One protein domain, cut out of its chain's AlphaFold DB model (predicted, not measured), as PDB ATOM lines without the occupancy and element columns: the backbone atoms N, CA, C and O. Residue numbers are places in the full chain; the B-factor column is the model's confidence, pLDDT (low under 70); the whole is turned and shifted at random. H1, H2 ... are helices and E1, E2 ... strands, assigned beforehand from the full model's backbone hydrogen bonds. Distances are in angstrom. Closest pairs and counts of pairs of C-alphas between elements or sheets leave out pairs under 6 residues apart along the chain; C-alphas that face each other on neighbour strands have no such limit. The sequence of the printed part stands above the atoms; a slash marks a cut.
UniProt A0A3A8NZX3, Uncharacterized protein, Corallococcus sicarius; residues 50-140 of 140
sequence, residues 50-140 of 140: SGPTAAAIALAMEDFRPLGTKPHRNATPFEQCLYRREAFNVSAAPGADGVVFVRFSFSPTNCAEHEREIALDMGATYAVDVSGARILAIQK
ATOM      1  N   SER A  50     136.094 191.161 177.526       96.50
ATOM      2  CA  SER A  50     136.045 192.590 177.830       96.50
ATOM      3  C   SER A  50     137.074 193.351 176.984       96.50
ATOM      4  O   SER A  50     138.150 192.832 176.669       96.50
ATOM      5  N   GLY A  51     136.771 194.607 176.646       96.62
ATOM      6  CA  GLY A  51     137.692 195.476 175.902       96.62
ATOM      7  C   GLY A  51     139.108 195.532 176.504       96.62
ATOM      8  O   GLY A  51     140.073 195.338 175.763       96.62
ATOM      9  N   PRO A  52     139.264 195.712 177.834       96.81
ATOM     10  CA  PRO A  52     140.575 195.676 178.477       96.81
ATOM     11  C   PRO A  52     141.309 194.346 178.315       96.81
ATOM     12  O   PRO A  52     142.502 194.342 178.016       96.81
ATOM     13  N   THR A  53     140.605 193.218 178.447       98.19
ATOM     14  CA  THR A  53     141.199 191.894 178.228       98.19
ATOM     15  C   THR A  53     141.665 191.732 176.782       98.19
ATOM     16  O   THR A  53     142.795 191.305 176.550       98.19
ATOM     17  N   ALA A  54     140.846 192.129 175.805       98.12
ATOM     18  CA  ALA A  54     141.211 192.065 174.391       98.12
ATOM     19  C   ALA A  54     142.442 192.937 174.068       98.12
ATOM     20  O   ALA A  54     143.359 192.483 173.382       98.12
ATOM     21  N   ALA A  55     142.504 194.159 174.608       97.81
ATOM     22  CA  ALA A  55     143.647 195.056 174.443       97.81
ATOM     23  C   ALA A  55     144.928 194.495 175.085       97.81
ATOM     24  O   ALA A  55     145.992 194.527 174.465       97.81
ATOM     25  N   ALA A  56     144.827 193.933 176.292       98.44
ATOM     26  CA  ALA A  56     145.957 193.312 176.973       98.44
ATOM     27  C   ALA A  56     146.518 192.117 176.195       98.44
ATOM     28  O   ALA A  56     147.733 192.012 176.026       98.44
ATOM     29  N   ILE A  57     145.642 191.246 175.679       98.44
ATOM     30  CA  ILE A  57     146.039 190.103 174.847       98.44
ATOM     31  C   ILE A  57     146.763 190.586 173.587       98.44
ATOM     32  O   ILE A  57     147.802 190.031 173.240       98.44
ATOM     33  N   ALA A  58     146.256 191.631 172.925       97.00
ATOM     34  CA  ALA A  58     146.887 192.182 171.728       97.00
ATOM     35  C   ALA A  58     148.294 192.736 172.010       97.00
ATOM     36  O   ALA A  58     149.228 192.424 171.273       97.00
ATOM     37  N   LEU A  59     148.462 193.502 173.096       97.31
ATOM     38  CA  LEU A  59     149.764 194.033 173.517       97.31
ATOM     39  C   LEU A  59     150.750 192.912 173.866       97.31
ATOM     40  O   LEU A  59     151.880 192.913 173.384       97.31
ATOM     41  N   ALA A  60     150.310 191.933 174.661       98.19
ATOM     42  CA  ALA A  60     151.139 190.796 175.043       98.19
ATOM     43  C   ALA A  60     151.525 189.936 173.828       98.19
ATOM     44  O   ALA A  60     152.661 189.483 173.736       98.19
ATOM     45  N   MET A  61     150.614 189.740 172.866       97.06
ATOM     46  CA  MET A  61     150.886 188.977 171.644       97.06
ATOM     47  C   MET A  61     151.893 189.687 170.735       97.06
ATOM     48  O   MET A  61     152.725 189.025 170.114       97.06
ATOM     49  N   GLU A  62     151.837 191.018 170.648       95.62
ATOM     50  CA  GLU A  62     152.782 191.775 169.826       95.62
ATOM     51  C   GLU A  62     154.210 191.734 170.387       95.62
ATOM     52  O   GLU A  62     155.148 191.761 169.602       95.62
ATOM     53  N   ASP A  63     154.386 191.586 171.704       96.38
ATOM     54  CA  ASP A  63     155.697 191.329 172.320       96.38
ATOM     55  C   ASP A  63     156.112 189.850 172.221       96.38
ATOM     56  O   ASP A  63     157.225 189.532 171.800       96.38
ATOM     57  N   PHE A  64     155.204 188.927 172.554       96.12
ATOM     58  CA  PHE A  64     155.494 187.493 172.610       96.12
ATOM     59  C   PHE A  64     155.797 186.894 171.230       96.12
ATOM     60  O   PHE A  64     156.716 186.080 171.081       96.12
ATOM     61  N   ARG A  65     155.011 187.275 170.215       94.25
ATOM     62  CA  ARG A  65     155.137 186.839 168.816       94.25
ATOM     63  C   ARG A  65     154.726 187.977 167.872       94.25
ATOM     64  O   ARG A  65     153.608 187.955 167.353       94.25
ATOM     65  N   PRO A  66     155.607 188.955 167.599       93.75
ATOM     66  CA  PRO A  66     155.308 190.081 166.713       93.75
ATOM     67  C   PRO A  66     154.879 189.633 165.314       93.75
ATOM     68  O   PRO A  66     155.357 188.612 164.794       93.75
ATOM     69  N   LEU A  67     153.989 190.395 164.678       91.31
ATOM     70  CA  LEU A  67     153.455 190.009 163.375       91.31
ATOM     71  C   LEU A  67     154.561 190.095 162.314       91.31
ATOM     72  O   LEU A  67     155.327 191.053 162.262       91.31
ATOM     73  N   GLY A  68     154.648 189.088 161.445       88.56
ATOM     74  CA  GLY A  68     155.671 189.043 160.398       88.56
ATOM     75  C   GLY A  68     157.059 188.601 160.876       88.56
ATOM     76  O   GLY A  68     157.989 188.588 160.066       88.56
ATOM     77  N   THR A  69     157.205 188.196 162.144       90.25
ATOM     78  CA  THR A  69     158.414 187.511 162.624       90.25
ATOM     79  C   THR A  69     158.658 186.268 161.775       90.25
ATOM     80  O   THR A  69     157.778 185.419 161.629       90.25
ATOM     81  N   LYS A  70     159.855 186.163 161.197       91.56
ATOM     82  CA  LYS A  70     160.249 185.002 160.396       91.56
ATOM     83  C   LYS A  70     161.015 184.006 161.263       91.56
ATOM     84  O   LYS A  70     161.819 184.446 162.088       91.56
ATOM     85  N   PRO A  71     160.829 182.695 161.038       94.00
ATOM     86  CA  PRO A  71     161.705 181.695 161.614       94.00
ATOM     87  C   PRO A  71     163.168 181.978 161.286       94.00
ATOM     88  O   PRO A  71     163.496 182.501 160.214       94.00
ATOM     89  N   HIS A  72     164.052 181.621 162.211       93.25
ATOM     90  CA  HIS A  72     165.481 181.667 161.952       93.25
ATOM     91  C   HIS A  72     165.862 180.667 160.845       93.25
ATOM     92  O   HIS A  72     165.115 179.752 160.487       93.25
ATOM     93  N   ARG A  73     167.046 180.858 160.256       95.56
ATOM     94  CA  ARG A  73     167.525 179.988 159.178       95.56
ATOM     95  C   ARG A  73     167.716 178.563 159.706       95.56
ATOM     96  O   ARG A  73     168.396 178.387 160.707       95.56
ATOM     97  N   ASN A  74     167.210 177.578 158.965       95.56
ATOM     98  CA  ASN A  74     167.259 176.148 159.299       95.56
ATOM     99  C   ASN A  74     166.412 175.735 160.517       95.56
ATOM    100  O   ASN A  74     166.673 174.671 161.069       95.56
ATOM    101  N   ALA A  75     165.407 176.532 160.899       94.75
ATOM    102  CA  ALA A  75     164.458 176.149 161.940       94.75
ATOM    103  C   ALA A  75     163.842 174.768 161.651       94.75
ATOM    104  O   ALA A  75     163.370 174.511 160.533       94.75
ATOM    105  N   THR A  76     163.830 173.889 162.651       95.56
ATOM    106  CA  THR A  76     163.179 172.575 162.570       95.56
ATOM    107  C   THR A  76     161.670 172.732 162.331       95.56
ATOM    108  O   THR A  76     161.118 173.811 162.560       95.56
ATOM    109  N   PRO A  77     160.952 171.685 161.879       95.12
ATOM    110  CA  PRO A  77     159.493 171.747 161.754       95.12
ATOM    111  C   PRO A  77     158.794 172.171 163.055       95.12
ATOM    112  O   PRO A  77     157.883 172.999 163.034       95.12
ATOM    113  N   PHE A  78     159.272 171.673 164.199       94.31
ATOM    114  CA  PHE A  78     158.779 172.081 165.511       94.31
ATOM    115  C   PHE A  78     159.032 173.567 165.787       94.31
ATOM    116  O   PHE A  78     158.105 174.304 166.125       94.31
ATOM    117  N   GLU A  79     160.260 174.046 165.568       94.06
ATOM    118  CA  GLU A  79     160.593 175.460 165.758       94.06
ATOM    119  C   GLU A  79     159.764 176.359 164.842       94.06
ATOM    120  O   GLU A  79     159.272 177.390 165.291       94.06
ATOM    121  N   GLN A  80     159.535 175.957 163.590       94.75
ATOM    122  CA  GLN A  80     158.652 176.670 162.667       94.75
ATOM    123  C   GLN A  80     157.231 176.800 163.225       94.75
ATOM    124  O   GLN A  80     156.663 177.893 163.142       94.75
ATOM    125  N   CYS A  81     156.681 175.751 163.850       94.50
ATOM    126  CA  CYS A  81     155.399 175.867 164.543       94.50
ATOM    127  C   CYS A  81     155.466 176.896 165.680       94.50
ATOM    128  O   CYS A  81     154.577 177.739 165.788       94.50
ATOM    129  N   LEU A  82     156.540 176.907 166.479       93.75
ATOM    130  CA  LEU A  82     156.702 177.854 167.590       93.75
ATOM    131  C   LEU A  82     156.767 179.327 167.158       93.75
ATOM    132  O   LEU A  82     156.587 180.198 168.010       93.75
ATOM    133  N   TYR A  83     157.017 179.637 165.883       93.75
ATOM    134  CA  TYR A  83     156.929 181.006 165.357       93.75
ATOM    135  C   TYR A  83     155.492 181.447 165.040       93.75
ATOM    136  O   TYR A  83     155.250 182.647 164.891       93.75
ATOM    137  N   ARG A  84     154.535 180.517 164.949       93.75
ATOM    138  CA  ARG A  84     153.130 180.815 164.644       93.75
ATOM    139  C   ARG A  84     152.377 181.249 165.903       93.75
ATOM    140  O   ARG A  84     152.563 180.680 166.977       93.75
ATOM    141  N   ARG A  85     151.513 182.263 165.782       95.19
ATOM    142  CA  ARG A  85     150.755 182.810 166.925       95.19
ATOM    143  C   ARG A  85     149.739 181.800 167.452       95.19
ATOM    144  O   ARG A  85     149.575 181.654 168.657       95.19
ATOM    145  N   GLU A  86     149.109 181.072 166.541       95.31
ATOM    146  CA  GLU A  86     148.108 180.044 166.806       95.31
ATOM    147  C   GLU A  86     148.672 178.795 167.498       95.31
ATOM    148  O   GLU A  86     147.904 178.024 168.062       95.31
ATOM    149  N   ALA A  87     149.997 178.607 167.539       95.06
ATOM    150  CA  ALA A  87     150.620 177.500 168.270       95.06
ATOM    151  C   ALA A  87     150.443 177.603 169.800       95.06
ATOM    152  O   ALA A  87     150.715 176.645 170.527       95.06
ATOM    153  N   PHE A  88     149.993 178.758 170.298       95.94
ATOM    154  CA  PHE A  88     149.839 179.041 171.719       95.94
ATOM    155  C   PHE A  88     148.382 179.325 172.064       95.94
ATOM    156  O   PHE A  88     147.726 180.164 171.447       95.94
ATOM    157  N   ASN A  89     147.904 178.671 173.115       96.00
ATOM    158  CA  ASN A  89     146.646 179.030 173.749       96.00
ATOM    159  C   ASN A  89     146.863 180.242 174.657       96.00
ATOM    160  O   ASN A  89     147.948 180.426 175.218       96.00
ATOM    161  N   VAL A  90     145.812 181.044 174.822       97.50
ATOM    162  CA  VAL A  90     145.827 182.241 175.662       97.50
ATOM    163  C   VAL A  90     144.821 182.074 176.790       97.50
ATOM    164  O   VAL A  90     143.656 181.775 176.538       97.50
ATOM    165  N   SER A  91     145.250 182.310 178.025       97.62
ATOM    166  CA  SER A  91     144.345 182.590 179.139       97.62
ATOM    167  C   SER A  91     144.608 183.994 179.668       97.62
ATOM    168  O   SER A  91     145.742 184.471 179.656       97.62
ATOM    169  N   ALA A  92     143.562 184.685 180.109       98.19
ATOM    170  CA  ALA A  92     143.693 186.033 180.639       98.19
ATOM    171  C   ALA A  92     142.751 186.260 181.818       98.19
ATOM    172  O   ALA A  92     141.642 185.725 181.846       98.19
ATOM    173  N   ALA A  93     143.199 187.057 182.785       98.00
ATOM    174  CA  ALA A  93     142.421 187.407 183.965       98.00
ATOM    175  C   ALA A  93     142.716 188.852 184.401       98.00
ATOM    176  O   ALA A  93     143.879 189.265 184.386       98.00
ATOM    177  N   PRO A  94     141.695 189.631 184.803       96.75
ATOM    178  CA  PRO A  94     141.914 190.955 185.367       96.75
ATOM    179  C   PRO A  94     142.601 190.856 186.736       96.75
ATOM    180  O   PRO A  94     142.312 189.966 187.534       96.75
ATOM    181  N   GLY A  95     143.511 191.787 186.994       94.44
ATOM    182  CA  GLY A  95     144.156 192.031 188.279       94.44
ATOM    183  C   GLY A  95     143.690 193.347 188.910       94.44
ATOM    184  O   GLY A  95     142.677 193.926 188.517       94.44
ATOM    185  N   ALA A  96     144.443 193.820 189.904       92.00
ATOM    186  CA  ALA A  96     144.217 195.128 190.517       92.00
ATOM    187  C   ALA A  96     144.620 196.278 189.574       92.00
ATOM    188  O   ALA A  96     145.399 196.084 188.641       92.00
ATOM    189  N   ASP A  97     144.092 197.477 189.831       90.12
ATOM    190  CA  ASP A  97     144.540 198.740 189.221       90.12
ATOM    191  C   ASP A  97     144.551 198.765 187.682       90.12
ATOM    192  O   ASP A  97     145.396 199.397 187.054       90.12
ATOM    193  N   GLY A  98     143.606 198.061 187.048       89.50
ATOM    194  CA  GLY A  98     143.502 198.011 185.584       89.50
ATOM    195  C   GLY A  98     144.578 197.157 184.905       89.50
ATOM    196  O   GLY A  98     144.701 197.193 183.677       89.50
ATOM    197  N   VAL A  99     145.335 196.375 185.682       97.56
ATOM    198  CA  VAL A  99     146.259 195.368 185.163       97.56
ATOM    199  C   VAL A  99     145.473 194.154 184.680       97.56
ATOM    200  O   VAL A  99     144.524 193.715 185.325       97.56
ATOM    201  N   VAL A 100     145.887 193.568 183.563       98.62
ATOM    202  CA  VAL A 100     145.404 192.265 183.094       98.62
ATOM    203  C   VAL A 100     146.591 191.320 182.985       98.62
ATOM    204  O   VAL A 100     147.618 191.659 182.393       98.62
ATOM    205  N   PHE A 101     146.445 190.125 183.545       98.69
ATOM    206  CA  PHE A 101     147.397 189.043 183.362       98.69
ATOM    207  C   PHE A 101     147.048 188.260 182.101       98.69
ATOM    208  O   PHE A 101     145.894 187.877 181.924       98.69
ATOM    209  N   VAL A 102     148.034 188.008 181.243       98.75
ATOM    210  CA  VAL A 102     147.876 187.238 179.999       98.75
ATOM    211  C   VAL A 102     148.913 186.129 179.977       98.75
ATOM    212  O   VAL A 102     150.105 186.404 180.045       98.75
ATOM    213  N   ARG A 103     148.484 184.877 179.869       98.25
ATOM    214  CA  ARG A 103     149.366 183.716 179.810       98.25
ATOM    215  C   ARG A 103     149.260 183.035 178.456       98.25
ATOM    216  O   ARG A 103     148.179 182.619 178.051       98.25
ATOM    217  N   PHE A 104     150.405 182.870 177.809       97.94
ATOM    218  CA  PHE A 104     150.578 182.022 176.640       97.94
ATOM    219  C   PHE A 104     151.064 180.646 177.074       97.94
ATOM    220  O   PHE A 104     151.945 180.521 177.926       97.94
ATOM    221  N   SER A 105     150.487 179.598 176.500       95.44
ATOM    222  CA  SER A 105     150.898 178.214 176.743       95.44
ATOM    223  C   SER A 105     150.924 177.459 175.427       95.44
ATOM    224  O   SER A 105     149.926 177.445 174.704       95.44
ATOM    225  N   PHE A 106     152.066 176.856 175.105       95.12
ATOM    226  CA  PHE A 106     152.209 176.058 173.897       95.12
ATOM    227  C   PHE A 106     151.197 174.912 173.883       95.12
ATOM    228  O   PHE A 106     150.975 174.241 174.893       95.12
ATOM    229  N   SER A 107     150.583 174.697 172.725       93.44
ATOM    230  CA  SER A 107     149.623 173.628 172.509       93.44
ATOM    231  C   SER A 107     150.051 172.799 171.296       93.44
ATOM    232  O   SER A 107     149.849 173.231 170.160       93.44
ATOM    233  N   PRO A 108     150.607 171.587 171.498       91.31
ATOM    234  CA  PRO A 108     151.032 170.727 170.392       91.31
ATOM    235  C   PRO A 108     149.905 170.419 169.400       91.31
ATOM    236  O   PRO A 108     150.147 170.240 168.209       91.31
ATOM    237  N   THR A 109     148.651 170.387 169.859       92.56
ATOM    238  CA  THR A 109     147.484 170.136 169.001       92.56
ATOM    239  C   THR A 109     147.283 171.206 167.931       92.56
ATOM    240  O   THR A 109     146.682 170.906 166.902       92.56
ATOM    241  N   ASN A 110     147.834 172.407 168.130       93.50
ATOM    242  CA  ASN A 110     147.756 173.513 167.178       93.50
ATOM    243  C   ASN A 110     148.863 173.448 166.102       93.50
ATOM    244  O   ASN A 110     148.875 174.258 165.177       93.50
ATOM    245  N   CYS A 111     149.785 172.485 166.198       93.25
ATOM    246  CA  CYS A 111     150.756 172.170 165.151       93.25
ATOM    247  C   CYS A 111     150.281 170.988 164.287       93.25
ATOM    248  O   CYS A 111     149.511 170.130 164.746       93.25
ATOM    249  N   ALA A 112     150.782 170.907 163.049       92.25
ATOM    250  CA  ALA A 112     150.616 169.724 162.208       92.25
ATOM    251  C   ALA A 112     151.342 168.527 162.838       92.25
ATOM    252  O   ALA A 112     152.333 168.708 163.535       92.25
ATOM    253  N   GLU A 113     150.880 167.299 162.586       91.62
ATOM    254  CA  GLU A 113     151.383 166.100 163.282       91.62
ATOM    255  C   GLU A 113     152.910 165.942 163.237       91.62
ATOM    256  O   GLU A 113     153.518 165.619 164.251       91.62
ATOM    257  N   HIS A 114     153.532 166.241 162.094       90.12
ATOM    258  CA  HIS A 114     154.983 166.149 161.890       90.12
ATOM    259  C   HIS A 114     155.793 167.290 162.536       90.12
ATOM    260  O   HIS A 114     157.020 167.260 162.508       90.12
ATOM    261  N   GLU A 115     155.126 168.305 163.082       90.38
ATOM    262  CA  GLU A 115     155.732 169.432 163.801       90.38
ATOM    263  C   GLU A 115     155.570 169.285 165.323       90.38
ATOM    264  O   GLU A 115     156.059 170.124 166.075       90.38
ATOM    265  N   ARG A 116     154.833 168.275 165.805       88.00
ATOM    266  CA  ARG A 116     154.512 168.132 167.231       88.00
ATOM    267  C   ARG A 116     155.689 167.547 167.998       88.00
ATOM    268  O   ARG A 116     156.096 166.418 167.750       88.00
ATOM    269  N   GLU A 117     156.124 168.268 169.021       85.38
ATOM    270  CA  GLU A 117     157.018 167.761 170.059       85.38
ATOM    271  C   GLU A 117     156.416 168.023 171.445       85.38
ATOM    272  O   GLU A 117     155.585 168.920 171.627       85.38
ATOM    273  N   ILE A 118     156.811 167.219 172.435       77.75
ATOM    274  CA  ILE A 118     156.436 167.462 173.829       77.75
ATOM    275  C   ILE A 118     157.392 168.513 174.377       77.75
ATOM    276  O   ILE A 118     158.560 168.228 174.629       77.75
ATOM    277  N   ALA A 119     156.873 169.715 174.597       75.69
ATOM    278  CA  ALA A 119     157.597 170.782 175.263       75.69
ATOM    279  C   ALA A 119     156.782 171.267 176.459       75.69
ATOM    280  O   ALA A 119     155.763 171.947 176.316       75.69
ATOM    281  N   LEU A 120     157.227 170.863 177.644       66.19
ATOM    282  CA  LEU A 120     156.766 171.425 178.904       66.19
ATOM    283  C   LEU A 120     157.519 172.757 179.073       66.19
ATOM    284  O   LEU A 120     158.697 172.832 178.739       66.19
ATOM    285  N   ASP A 121     156.828 173.812 179.498       72.69
ATOM    286  CA  ASP A 121     157.395 175.150 179.776       72.69
ATOM    287  C   ASP A 121     157.629 176.086 178.573       72.69
ATOM    288  O   ASP A 121     158.315 177.100 178.678       72.69
ATOM    289  N   MET A 122     156.990 175.827 177.429       86.00
ATOM    290  CA  MET A 122     156.968 176.794 176.324       86.00
ATOM    291  C   MET A 122     155.799 177.774 176.486       86.00
ATOM    292  O   MET A 122     154.639 177.437 176.240       86.00
ATOM    293  N   GLY A 123     156.095 179.007 176.897       92.69
ATOM    294  CA  GLY A 123     155.088 180.042 177.118       92.69
ATOM    295  C   GLY A 123     155.650 181.287 177.796       92.69
ATOM    296  O   GLY A 123     156.860 181.497 177.823       92.69
ATOM    297  N   ALA A 124     154.748 182.128 178.295       97.12
ATOM    298  CA  ALA A 124     155.064 183.254 179.171       97.12
ATOM    299  C   ALA A 124     153.775 183.812 179.794       97.12
ATOM    300  O   ALA A 124     152.710 183.756 179.178       97.12
ATOM    301  N   THR A 125     153.878 184.391 180.987       98.38
ATOM    302  CA  THR A 125     152.819 185.172 181.633       98.38
ATOM    303  C   THR A 125     153.217 186.643 181.668       98.38
ATOM    304  O   THR A 125     154.295 186.995 182.134       98.38
ATOM    305  N   TYR A 126     152.327 187.505 181.208       98.62
ATOM    306  CA  TYR A 126     152.478 188.949 181.134       98.62
ATOM    307  C   TYR A 126     151.581 189.620 182.165       98.62
ATOM    308  O   TYR A 126     150.444 189.195 182.354       98.62
ATOM    309  N   ALA A 127     152.059 190.702 182.774       98.62
ATOM    310  CA  ALA A 127     151.228 191.678 183.473       98.62
ATOM    311  C   ALA A 127     151.148 192.946 182.618       98.62
ATOM    312  O   ALA A 127     152.180 193.553 182.323       98.62
ATOM    313  N   VAL A 128     149.947 193.336 182.194       98.69
ATOM    314  CA  VAL A 128     149.736 194.426 181.229       98.69
ATOM    315  C   VAL A 128     148.907 195.541 181.855       98.69
ATOM    316  O   VAL A 128     147.784 195.298 182.285       98.69
ATOM    317  N   ASP A 129     149.436 196.763 181.865       97.81
ATOM    318  CA  ASP A 129     148.683 197.985 182.167       97.81
ATOM    319  C   ASP A 129     147.969 198.436 180.892       97.81
ATOM    320  O   ASP A 129     148.589 198.950 179.954       97.81
ATOM    321  N   VAL A 130     146.656 198.215 180.857       95.25
ATOM    322  CA  VAL A 130     145.825 198.523 179.688       95.25
ATOM    323  C   VAL A 130     145.707 200.030 179.475       95.25
ATOM    324  O   VAL A 130     145.748 200.491 178.337       95.25
ATOM    325  N   SER A 131     145.587 200.803 180.557       94.00
ATOM    326  CA  SER A 131     145.388 202.255 180.489       94.00
ATOM    327  C   SER A 131     146.608 202.972 179.910       94.00
ATOM    328  O   SER A 131     146.472 203.868 179.078       94.00
ATOM    329  N   GLY A 132     147.802 202.525 180.305       95.25
ATOM    330  CA  GLY A 132     149.080 203.012 179.799       95.25
ATOM    331  C   GLY A 132     149.572 202.295 178.540       95.25
ATOM    332  O   GLY A 132     150.663 202.619 178.074       95.25
ATOM    333  N   ALA A 133     148.815 201.321 178.019       95.19
ATOM    334  CA  ALA A 133     149.171 200.482 176.874       95.19
ATOM    335  C   ALA A 133     150.595 199.889 176.952       95.19
ATOM    336  O   ALA A 133     151.361 199.951 175.987       95.19
ATOM    337  N   ARG A 134     150.974 199.332 178.111       96.62
ATOM    338  CA  ARG A 134     152.352 198.879 178.380       96.62
ATOM    339  C   ARG A 134     152.420 197.571 179.160       96.62
ATOM    340  O   ARG A 134     151.566 197.266 179.988       96.62
ATOM    341  N   ILE A 135     153.494 196.824 178.926       98.19
ATOM    342  CA  ILE A 135     153.829 195.613 179.680       98.19
ATOM    343  C   ILE A 135     154.586 196.028 180.942       98.19
ATOM    344  O   ILE A 135     155.580 196.746 180.865       98.19
ATOM    345  N   LEU A 136     154.108 195.581 182.100       98.12
ATOM    346  CA  LEU A 136     154.722 195.856 183.398       98.12
ATOM    347  C   LEU A 136     155.756 194.792 183.777       98.12
ATOM    348  O   LEU A 136     156.798 195.119 184.338       98.12
ATOM    349  N   ALA A 137     155.462 193.521 183.490       98.19
ATOM    350  CA  ALA A 137     156.328 192.395 183.827       98.19
ATOM    351  C   ALA A 137     156.061 191.180 182.926       98.19
ATOM    352  O   ALA A 137     154.962 191.027 182.387       98.19
ATOM    353  N   ILE A 138     157.067 190.307 182.817       98.19
ATOM    354  CA  ILE A 138     157.006 189.035 182.088       98.19
ATOM    355  C   ILE A 138     157.614 187.937 182.967       98.19
ATOM    356  O   ILE A 138     158.724 188.090 183.475       98.19
ATOM    357  N   GLN A 139     156.907 186.821 183.102       97.00
ATOM    358  CA  GLN A 139     157.389 185.567 183.673       97.00
ATOM    359  C   GLN A 139     157.499 184.539 182.544       97.00
ATOM    360  O   GLN A 139     156.519 184.319 181.837       97.00
ATOM    361  N   LYS A 140     158.676 183.939 182.355       89.81
ATOM    362  CA  LYS A 140     158.938 182.920 181.329       89.81
ATOM    363  C   LYS A 140     159.063 181.551 181.972       89.81
ATOM    364  O   LYS A 140     159.618 181.510 183.093       89.81
TER     365      LYS A 140
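What this domain is: This is residues 50 to 140 of the 140 residues of an uncharacterized protein of Corallococcus sicarius (UniProt A0A3A8NZX3). A twisted sheet of four antiparallel strands has one long helix, H1, packed over one face, and beyond one end of the strands lies a loop-rich part made of the short helix H2 and much of the two long links, residues 65 to 76 and 107 to 122. The strands run roughly with the longest axis of the whole, and the loop-rich part adds to that length. The printed part has 91 residues, with two named helices followed by four named strands, H1 H2 E1 E2 E3 E4, and the sheet's order is E1 - E2 - E3 - E4. The class is mixed, helices and strands. The whole is compact, with a radius of gyration of the C-alphas of 14.1 A, yet elongated, spanning 43 by 22 by 21 A.

Where its parts are: H1, residues 51 to 64, begins with C-alpha 51 at (137.692, 195.476, 175.902) and is 19.8 A long. H2 is residues 77 to 82. E1, residues 88 to 94, begins with C-alpha 88 at (149.839, 179.041, 171.719) and is 19.8 A long. E2, residues 99 to 106, is the longest strand at 23.1 A. E3, residues 123 to 129, is 19.7 A long. E4, residues 134 to 139, is 15.2 A long and ends with C-alpha 139 at (157.389, 185.567, 183.673).

How they stand to each other: The strands form a meander, each the antiparallel neighbour of the one before, with E1 and E4 as edge strands. The hairpin of E1 and E2 has N 91 and O 103 within hydrogen-bond range at 2.9 A. In the hairpin of E2 and E3, N 126 and O 102 are 2.7 A apart. In the hairpin of E3 and E4, N 127 and O 137 are 2.9 A apart. E1 and E4 are apart. H1 is on the sheet, which gives two layers, a helix on one face of a sheet. The closest C-alphas of H1 and E3 are those of Ala 56 and Val 128, 5.8 A; those of H1 and E2 are Ile 57 and Val 102, 6.2 A. H2 only grazes the sheet, with its residues 81 to 82, and is on it only just, with 5 pairs of C-alphas within 10 A. H1 and H2 are apart. In H1 and H2 every O i to N i+4 pair is within hydrogen-bond range.

The domain as a whole: The two C-alphas farthest apart are those of Asn 74 and Asp 97, 43.8 A. The printed part has no cut and ends at residue 140, the chain's last residue. The links H1 to H2, 12 residues, and E2 to E3, 16 residues, are long; the other three are tight. The mean pLDDT of the printed part is 94.1, and residue 120 is under 70.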